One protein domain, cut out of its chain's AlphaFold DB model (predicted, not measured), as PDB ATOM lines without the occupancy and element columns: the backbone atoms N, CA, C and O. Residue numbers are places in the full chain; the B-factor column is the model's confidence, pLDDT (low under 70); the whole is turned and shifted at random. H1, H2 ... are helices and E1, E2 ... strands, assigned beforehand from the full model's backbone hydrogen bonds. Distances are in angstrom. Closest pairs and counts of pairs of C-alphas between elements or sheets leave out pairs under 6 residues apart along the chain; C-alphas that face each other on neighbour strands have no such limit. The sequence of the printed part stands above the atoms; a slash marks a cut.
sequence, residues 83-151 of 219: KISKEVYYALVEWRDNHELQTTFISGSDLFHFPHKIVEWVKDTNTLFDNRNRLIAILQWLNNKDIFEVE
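Overview. This is residues 83 to 151 of the 219 residues of an uncharacterized protein of Weissella paramesenteroides ATCC 33313 (UniProt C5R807). Three helices make a triangle: short H2 bridges H3, the longest, and H1, while E1 pairs, parallel, with residues 83 to 84 at one side. Residues 99 to 115 form a long loop from H1 to H2. The 69 printed residues, with three named helices and one named strand in the order H1, H2, H3, E1, are mostly helix, compact, with radius of gyration 11.5 A, and span 34 by 25 by 20 A.

Arrangement. H3, residues 128 to 142, touches H2, residues 116 to 123, at a steep tilt of 51 degrees; the closest C-alphas, Val 122 and Asn 131, are 5.2 A apart. H1, residues 86 to 98, touches H2 with residues 87 to 92 alone; the closest C-alphas, Val 88 and Ile 118, are 6.0 A apart. H1, H2 and H3 have every O i to N i+4 pair within hydrogen-bond range.

Along the chain. H3 is 21.6 A long, H1 18.1 A, from C-alpha 86 at (-30.244, 19.957, -10.465). E1, residues 148 to 150, ends at C-alpha 150 (-34.963, 21.867, -13.124).

Size, cuts and confidence. The printed part has no cut. pLDDT is under 70 at residues 100 to 109, 112 and 125 to 130.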
ATOM      1  N   LYS A  83     -35.779  20.193 -19.755       83.25
ATOM      2  CA  LYS A  83     -35.453  19.474 -18.528       83.25
ATOM      3  C   LYS A  83     -33.947  19.451 -18.318       83.25
ATOM      4  O   LYS A  83     -33.187  19.133 -19.236       83.25
ATOM      5  N   ILE A  84     -33.525  19.788 -17.110       87.06
ATOM      6  CA  ILE A  84     -32.119  19.816 -16.720       87.06
ATOM      7  C   ILE A  84     -31.972  19.269 -15.307       87.06
ATOM      8  O   ILE A  84     -32.772  19.589 -14.430       87.06
ATOM      9  N   SER A  85     -30.950  18.453 -15.063       84.50
ATOM     10  CA  SER A  85     -30.712  17.955 -13.711       84.50
ATOM     11  C   SER A  85     -30.271  19.094 -12.788       84.50
ATOM     12  O   SER A  85     -29.597  20.046 -13.200       84.50
ATOM     13  N   LYS A  86     -30.624  18.985 -11.503       83.12
ATOM     14  CA  LYS A  86     -30.244  19.957 -10.465       83.12
ATOM     15  C   LYS A  86     -28.732  20.193 -10.416       83.12
ATOM     16  O   LYS A  86     -28.288  21.325 -10.246       83.12
ATOM     17  N   GLU A  87     -27.943  19.136 -10.609       84.19
ATOM     18  CA  GLU A  87     -26.482  19.223 -10.613       84.19
ATOM     19  C   GLU A  87     -25.936  20.071 -11.761       84.19
ATOM     20  O   GLU A  87     -25.042  20.888 -11.543       84.19
ATOM     21  N   VAL A  88     -26.465  19.890 -12.975       88.19
ATOM     22  CA  VAL A  88     -26.030  20.668 -14.141       88.19
ATOM     23  C   VAL A  88     -26.517  22.111 -14.011       88.19
ATOM     24  O   VAL A  88     -25.750  23.035 -14.272       88.19
ATOM     25  N   TYR A  89     -27.749  22.322 -13.538       89.44
ATOM     26  CA  TYR A  89     -28.280  23.664 -13.302       89.44
ATOM     27  C   TYR A  89     -27.447  24.451 -12.281       89.44
ATOM     28  O   TYR A  89     -27.120  25.611 -12.515       89.44
ATOM     29  N   TYR A  90     -27.043  23.833 -11.168       88.62
ATOM     30  CA  TYR A  90     -26.180  24.501 -10.192       88.62
ATOM     31  C   TYR A  90     -24.774  24.763 -10.715       88.62
ATOM     32  O   TYR A  90     -24.250  25.844 -10.466       88.62
ATOM     33  N   ALA A  91     -24.202  23.846 -11.501       89.19
ATOM     34  CA  ALA A  91     -22.939  24.114 -12.183       89.19
ATOM     35  C   ALA A  91     -23.051  25.317 -13.142       89.19
ATOM     36  O   ALA A  91     -22.123  26.117 -13.221       89.19
ATOM     37  N   LEU A  92     -24.188  25.475 -13.840       89.94
ATOM     38  CA  LEU A  92     -24.465  26.634 -14.704       89.94
ATOM     39  C   LEU A  92     -24.566  27.941 -13.908       89.94
ATOM     40  O   LEU A  92     -23.978  28.943 -14.315       89.94
ATOM     41  N   VAL A  93     -25.289  27.933 -12.784       88.31
ATOM     42  CA  VAL A  93     -25.419  29.090 -11.880       88.31
ATOM     43  C   VAL A  93     -24.058  29.505 -11.332       88.31
ATOM     44  O   VAL A  93     -23.678  30.664 -11.469       88.31
ATOM     45  N   GLU A  94     -23.306  28.555 -10.777       89.25
ATOM     46  CA  GLU A  94     -21.977  28.802 -10.217       89.25
ATOM     47  C   GLU A  94     -21.014  29.346 -11.277       89.25
ATOM     48  O   GLU A  94     -20.309  30.324 -11.039       89.25
ATOM     49  N   TRP A  95     -21.016  28.759 -12.476       88.62
ATOM     50  CA  TRP A  95     -20.196  29.237 -13.583       88.62
ATOM     51  C   TRP A  95     -20.526  30.680 -13.970       88.62
ATOM     52  O   TRP A  95     -19.613  31.502 -14.058       88.62
ATOM     53  N   ARG A  96     -21.814  31.001 -14.146       85.94
ATOM     54  CA  ARG A  96     -22.276  32.355 -14.480       85.94
ATOM     55  C   ARG A  96     -21.845  33.372 -13.424       85.94
ATOM     56  O   ARG A  96     -21.386  34.457 -13.774       85.94
ATOM     57  N   ASP A  97     -22.010  33.022 -12.153       84.50
ATOM     58  CA  ASP A  97     -21.754  33.927 -11.034       84.50
ATOM     59  C   ASP A  97     -20.242  34.157 -10.842       84.50
ATOM     60  O   ASP A  97     -19.819  35.295 -10.648       84.50
ATOM     61  N   ASN A  98     -19.420  33.114 -11.008       81.19
ATOM     62  CA  ASN A  98     -17.957  33.198 -10.908       81.19
ATOM     63  C   ASN A  98     -17.294  33.977 -12.054       81.19
ATOM     64  O   ASN A  98     -16.189  34.485 -11.882       81.19
ATOM     65  N   HIS A  99     -17.946  34.064 -13.215       72.31
ATOM     66  CA  HIS A  99     -17.448  34.816 -14.374       72.31
ATOM     67  C   HIS A  99     -18.078  36.219 -14.477       72.31
ATOM     68  O   HIS A  99     -17.922  36.891 -15.493       72.31
ATOM     69  N   GLU A 100     -18.813  36.658 -13.444       67.44
ATOM     70  CA  GLU A 100     -19.519  37.953 -13.380       67.44
ATOM     71  C   GLU A 100     -20.467  38.225 -14.572       67.44
ATOM     72  O   GLU A 100     -20.914  39.359 -14.785       67.44
ATOM     73  N   LEU A 101     -20.869  37.167 -15.293       65.56
ATOM     74  CA  LEU A 101     -21.652  37.216 -16.539       65.56
ATOM     75  C   LEU A 101     -23.065  37.782 -16.352       65.56
ATOM     76  O   LEU A 101     -23.773  38.031 -17.322       65.56
ATOM     77  N   GLN A 102     -23.498  38.003 -15.109       53.25
ATOM     78  CA  GLN A 102     -24.746  38.711 -14.817       53.25
ATOM     79  C   GLN A 102     -24.694  40.200 -15.199       53.25
ATOM     80  O   GLN A 102     -25.742  40.823 -15.377       53.25
ATOM     81  N   THR A 103     -23.494  40.784 -15.298       47.81
ATOM     82  CA  THR A 103     -23.294  42.222 -15.565       47.81
ATOM     83  C   THR A 103     -22.499  42.500 -16.837       47.81
ATOM     84  O   THR A 103     -22.532  43.616 -17.360       47.81
ATOM     85  N   THR A 104     -21.819  41.482 -17.357       55.22
ATOM     86  CA  THR A 104     -20.967  41.539 -18.539       55.22
ATOM     87  C   THR A 104     -21.572  40.773 -19.706       55.22
ATOM     88  O   THR A 104     -22.432  39.907 -19.584       55.22
ATOM     89  N   PHE A 105     -21.144  41.173 -20.893       60.78
ATOM     90  CA  PHE A 105     -21.484  40.504 -22.129       60.78
ATOM     91  C   PHE A 105     -20.694  39.162 -22.237       60.78
ATOM     92  O   PHE A 105     -19.514  39.155 -21.907       60.78
ATOM     93  N   ILE A 106     -21.332  38.057 -22.667       65.88
ATOM     94  CA  ILE A 106     -20.754  36.686 -22.720       65.88
ATOM     95  C   ILE A 106     -19.927  36.488 -23.977       65.88
ATOM     96  O   ILE A 106     -20.504  36.254 -25.033       65.88
ATOM     97  N   SER A 107     -18.609  36.532 -23.886       66.75
ATOM     98  CA  SER A 107     -17.741  36.417 -25.054       66.75
ATOM     99  C   SER A 107     -17.749  35.012 -25.668       66.75
ATOM    100  O   SER A 107     -18.176  34.023 -25.062       66.75
ATOM    101  N   GLY A 108     -17.222  34.900 -26.889       65.38
ATOM    102  CA  GLY A 108     -16.992  33.602 -27.515       65.38
ATOM    103  C   GLY A 108     -16.087  32.705 -26.682       65.38
ATOM    104  O   GLY A 108     -16.345  31.507 -26.570       65.38
ATOM    105  N   SER A 109     -15.069  33.289 -26.041       69.06
ATOM    106  CA  SER A 109     -14.147  32.552 -25.176       69.06
ATOM    107  C   SER A 109     -14.845  31.944 -23.963       69.06
ATOM    108  O   SER A 109     -14.467  30.854 -23.537       69.06
ATOM    109  N   ASP A 110     -15.880  32.591 -23.426       71.81
ATOM    110  CA  ASP A 110     -16.619  32.079 -22.267       71.81
ATOM    111  C   ASP A 110     -17.311  30.747 -22.595       71.81
ATOM    112  O   ASP A 110     -17.296  29.818 -21.784       71.81
ATOM    113  N   LEU A 111     -17.807  30.588 -23.829       70.69
ATOM    114  CA  LEU A 111     -18.431  29.343 -24.299       70.69
ATOM    115  C   LEU A 111     -17.453  28.158 -24.409       70.69
ATOM    116  O   LEU A 111     -17.892  27.008 -24.474       70.69
ATOM    117  N   PHE A 112     -16.140  28.405 -24.414       68.62
ATOM    118  CA  PHE A 112     -15.116  27.351 -24.416       68.62
ATOM    119  C   PHE A 112     -14.693  26.902 -23.018       68.62
ATOM    120  O   PHE A 112     -14.082  25.840 -22.885       68.62
ATOM    121  N   HIS A 113     -15.045  27.659 -21.979       77.38
ATOM    122  CA  HIS A 113     -14.643  27.392 -20.597       77.38
ATOM    123  C   HIS A 113     -15.798  26.855 -19.747       77.38
ATOM    124  O   HIS A 113     -15.872  27.107 -18.544       77.38
ATOM    125  N   PHE A 114     -16.704  26.086 -20.358       82.81
ATOM    126  CA  PHE A 114     -17.750  25.405 -19.607       82.81
ATOM    127  C   PHE A 114     -17.152  24.416 -18.590       82.81
ATOM    128  O   PHE A 114     -16.288  23.606 -18.946       82.81
ATOM    129  N   PRO A 115     -17.647  24.409 -17.338       84.94
ATOM    130  CA  PRO A 115     -17.391  23.336 -16.393       84.94
ATOM    131  C   PRO A 115     -17.664  21.959 -16.991       84.94
ATOM    132  O   PRO A 115     -18.605  21.778 -17.765       84.94
ATOM    133  N   HIS A 116     -16.890  20.964 -16.557       84.62
ATOM    134  CA  HIS A 116     -16.973  19.590 -17.063       84.62
ATOM    135  C   HIS A 116     -18.404  19.041 -17.094       84.62
ATOM    136  O   HIS A 116     -18.827  18.522 -18.119       84.62
ATOM    137  N   LYS A 117     -19.182  19.242 -16.019       84.62
ATOM    138  CA  LYS A 117     -20.580  18.784 -15.935       84.62
ATOM    139  C   LYS A 117     -21.482  19.383 -17.020       84.62
ATOM    140  O   LYS A 117     -22.396  18.721 -17.498       84.62
ATOM    141  N   ILE A 118     -21.227  20.630 -17.416       86.56
ATOM    142  CA  ILE A 118     -21.976  21.310 -18.478       86.56
ATOM    143  C   ILE A 118     -21.519  20.793 -19.836       86.56
ATOM    144  O   ILE A 118     -22.357  20.533 -20.689       86.56
ATOM    145  N   VAL A 119     -20.212  20.595 -20.035       84.19
ATOM    146  CA  VAL A 119     -19.671  20.012 -21.273       84.19
ATOM    147  C   VAL A 119     -20.208  18.605 -21.495       84.19
ATOM    148  O   VAL A 119     -20.615  18.290 -22.611       84.19
ATOM    149  N   GLU A 120     -20.215  17.778 -20.450       83.81
ATOM    150  CA  GLU A 120     -20.827  16.453 -20.476       83.81
ATOM    151  C   GLU A 120     -22.290  16.584 -20.844       83.81
ATOM    152  O   GLU A 120     -22.671  16.065 -21.880       83.81
ATOM    153  N   TRP A 121     -23.081  17.370 -20.113       84.56
ATOM    154  CA  TRP A 121     -24.493  17.545 -20.444       84.56
ATOM    155  C   TRP A 121     -24.711  18.049 -21.877       84.56
ATOM    156  O   TRP A 121     -25.536  17.505 -22.591       84.56
ATOM    157  N   VAL A 122     -23.949  19.012 -22.388       81.62
ATOM    158  CA  VAL A 122     -24.097  19.477 -23.780       81.62
ATOM    159  C   VAL A 122     -23.721  18.396 -24.802       81.62
ATOM    160  O   VAL A 122     -24.207  18.463 -25.923       81.62
ATOM    161  N   LYS A 123     -22.883  17.411 -24.450       79.19
ATOM    162  CA  LYS A 123     -22.394  16.350 -25.354       79.19
ATOM    163  C   LYS A 123     -22.998  14.963 -25.103       79.19
ATOM    164  O   LYS A 123     -22.771  14.068 -25.909       79.19
ATOM    165  N   ASP A 124     -23.746  14.787 -24.019       71.06
ATOM    166  CA  ASP A 124     -24.266  13.513 -23.495       71.06
ATOM    167  C   ASP A 124     -25.420  12.931 -24.329       71.06
ATOM    168  O   ASP A 124     -26.017  11.916 -23.981       71.06
ATOM    169  N   THR A 125     -25.761  13.538 -25.467       63.19
ATOM    170  CA  THR A 125     -26.769  12.963 -26.361       63.19
ATOM    171  C   THR A 125     -26.142  12.289 -27.569       63.19
ATOM    172  O   THR A 125     -25.158  12.749 -28.151       63.19
ATOM    173  N   ASN A 126     -26.788  11.206 -28.002       59.47
ATOM    174  CA  ASN A 126     -26.433  10.497 -29.227       59.47
ATOM    175  C   ASN A 126     -26.809  11.281 -30.501       59.47
ATOM    176  O   ASN A 126     -26.606  10.765 -31.601       59.47
ATOM    177  N   THR A 127     -27.371  12.496 -30.391       58.44
ATOM    178  CA  THR A 127     -27.789  13.293 -31.549       58.44
ATOM    179  C   THR A 127     -27.148  14.682 -31.544       58.44
ATOM    180  O   THR A 127     -27.152  15.420 -30.565       58.44
ATOM    181  N   LEU A 128     -26.611  15.093 -32.696       58.84
ATOM    182  CA  LEU A 128     -26.104  16.460 -32.873       58.84
ATOM    183  C   LEU A 128     -27.208  17.515 -32.681       58.84
ATOM    184  O   LEU A 128     -26.906  18.652 -32.329       58.84
ATOM    185  N   PHE A 129     -28.468  17.136 -32.907       57.41
ATOM    186  CA  PHE A 129     -29.641  17.988 -32.735       57.41
ATOM    187  C   PHE A 129     -29.857  18.372 -31.265       57.41
ATOM    188  O   PHE A 129     -29.933  19.558 -30.952       57.41
ATOM    189  N   ASP A 130     -29.848  17.404 -30.347       68.12
ATOM    190  CA  ASP A 130     -30.072  17.698 -28.929       68.12
ATOM    191  C   ASP A 130     -28.899  18.482 -28.316       68.12
ATOM    192  O   ASP A 130     -29.118  19.382 -27.505       68.12
ATOM    193  N   ASN A 131     -27.660  18.226 -28.754       73.12
ATOM    194  CA  ASN A 131     -26.488  19.004 -28.327       73.12
ATOM    195  C   ASN A 131     -26.615  20.493 -28.711       73.12
ATOM    196  O   ASN A 131     -26.291  21.382 -27.918       73.12
ATOM    197  N   ARG A 132     -27.122  20.777 -29.919       73.06
ATOM    198  CA  ARG A 132     -27.387  22.146 -30.395       73.06
ATOM    199  C   ARG A 132     -28.490  22.811 -29.572       73.06
ATOM    200  O   ARG A 132     -28.308  23.945 -29.136       73.06
ATOM    201  N   ASN A 133     -29.572  22.092 -29.275       77.12
ATOM    202  CA  ASN A 133     -30.668  22.615 -28.457       77.12
ATOM    203  C   ASN A 133     -30.233  22.893 -27.009       77.12
ATOM    204  O   ASN A 133     -30.633  23.900 -26.430       77.12
ATOM    205  N   ARG A 134     -29.360  22.058 -26.426       83.12
ATOM    206  CA  ARG A 134     -28.778  22.300 -25.092       83.12
ATOM    207  C   ARG A 134     -27.922  23.573 -25.060       83.12
ATOM    208  O   ARG A 134     -28.007  24.338 -24.100       83.12
ATOM    209  N   LEU A 135     -27.154  23.852 -26.119       81.19
ATOM    210  CA  LEU A 135     -26.397  25.107 -26.238       81.19
ATOM    211  C   LEU A 135     -27.323  26.326 -26.377       81.19
ATOM    212  O   LEU A 135     -27.124  27.323 -25.683       81.19
ATOM    213  N   ILE A 136     -28.357  26.232 -27.222       77.44
ATOM    214  CA  ILE A 136     -29.402  27.263 -27.343       77.44
ATOM    215  C   ILE A 136     -30.012  27.563 -25.975       77.44
ATOM    216  O   ILE A 136     -30.145  28.727 -25.602       77.44
ATOM    217  N   ALA A 137     -30.359  26.520 -25.222       82.06
ATOM    218  CA  ALA A 137     -30.965  26.654 -23.910       82.06
ATOM    219  C   ALA A 137     -30.060  27.455 -22.958       82.06
ATOM    220  O   ALA A 137     -30.500  28.443 -22.371       82.06
ATOM    221  N   ILE A 138     -28.768  27.124 -22.880       85.75
ATOM    222  CA  ILE A 138     -27.806  27.880 -22.062       85.75
ATOM    223  C   ILE A 138     -27.771  29.361 -22.471       85.75
ATOM    224  O   ILE A 138     -27.880  30.232 -21.608       85.75
ATOM    225  N   LEU A 139     -27.684  29.660 -23.771       79.94
ATOM    226  CA  LEU A 139     -27.665  31.039 -24.277       79.94
ATOM    227  C   LEU A 139     -28.966  31.796 -23.966       79.94
ATOM    228  O   LEU A 139     -28.933  32.974 -23.607       79.94
ATOM    229  N   GLN A 140     -30.120  31.135 -24.078       77.81
ATOM    230  CA  GLN A 140     -31.412  31.708 -23.701       77.81
ATOM    231  C   GLN A 140     -31.467  32.027 -22.202       77.81
ATOM    232  O   GLN A 140     -31.864  33.130 -21.824       77.81
ATOM    233  N   TRP A 141     -31.057  31.080 -21.356       85.62
ATOM    234  CA  TRP A 141     -31.054  31.234 -19.902       85.62
ATOM    235  C   TRP A 141     -30.129  32.362 -19.445       85.62
ATOM    236  O   TRP A 141     -30.517  33.182 -18.614       85.62
ATOM    237  N   LEU A 142     -28.944  32.461 -20.049       81.25
ATOM    238  CA  LEU A 142     -28.005  33.558 -19.826       81.25
ATOM    239  C   LEU A 142     -28.585  34.929 -20.208       81.25
ATOM    240  O   LEU A 142     -28.283  35.930 -19.567       81.25
ATOM    241  N   ASN A 143     -29.490  34.972 -21.190       74.94
ATOM    242  CA  ASN A 143     -30.271  36.161 -21.541       74.94
ATOM    243  C   ASN A 143     -31.543  36.331 -20.681       74.94
ATOM    244  O   ASN A 143     -32.529  36.925 -21.125       74.94
ATOM    245  N   ASN A 144     -31.529  35.818 -19.447       75.88
ATOM    246  CA  ASN A 144     -32.611  35.902 -18.460       75.88
ATOM    247  C   ASN A 144     -33.946  35.288 -18.909       75.88
ATOM    248  O   ASN A 144     -35.010  35.681 -18.424       75.88
ATOM    249  N   LYS A 145     -33.925  34.317 -19.830       79.19
ATOM    250  CA  LYS A 145     -35.137  33.578 -20.197       79.19
ATOM    251  C   LYS A 145     -35.358  32.386 -19.265       79.19
ATOM    252  O   LYS A 145     -34.450  31.599 -19.012       79.19
ATOM    253  N   ASP A 146     -36.597  32.216 -18.808       82.19
ATOM    254  CA  ASP A 146     -37.033  31.043 -18.038       82.19
ATOM    255  C   ASP A 146     -37.275  29.847 -18.970       82.19
ATOM    256  O   ASP A 146     -38.370  29.656 -19.503       82.19
ATOM    257  N   ILE A 147     -36.209  29.089 -19.217       85.50
ATOM    258  CA  ILE A 147     -36.171  28.013 -20.218       85.50
ATOM    259  C   ILE A 147     -35.797  26.661 -19.623       85.50
ATOM    260  O   ILE A 147     -35.889  25.660 -20.319       85.50
ATOM    261  N   PHE A 148     -35.402  26.607 -18.350       88.00
ATOM    262  CA  PHE A 148     -35.048  25.362 -17.678       88.00
ATOM    263  C   PHE A 148     -36.178  24.891 -16.763       88.00
ATOM    264  O   PHE A 148     -36.662  25.628 -15.906       88.00
ATOM    265  N   GLU A 149     -36.568  23.632 -16.924       87.56
ATOM    266  CA  GLU A 149     -37.333  22.884 -15.933       87.56
ATOM    267  C   GLU A 149     -36.333  22.047 -15.136       87.56
ATOM    268  O   GLU A 149     -35.873  20.997 -15.584       87.56
ATOM    269  N   VAL A 150     -35.924  22.565 -13.979       85.19
ATOM    270  CA  VAL A 150     -34.963  21.867 -13.124       85.19
ATOM    271  C   VAL A 150     -35.643  20.629 -12.555       85.19
ATOM    272  O   VAL A 150     -36.695  20.737 -11.924       85.19
ATOM    273  N   GLU A 151     -35.039  19.461 -12.774       77.62
ATOM    274  CA  GLU A 151     -35.494  18.219 -12.164       77.62
ATOM    275  C   GLU A 151     -35.593  18.424 -10.657       77.62
ATOM    276  O   GLU A 151     -34.630  18.826  -9.989       77.62
TER     277      GLU A 151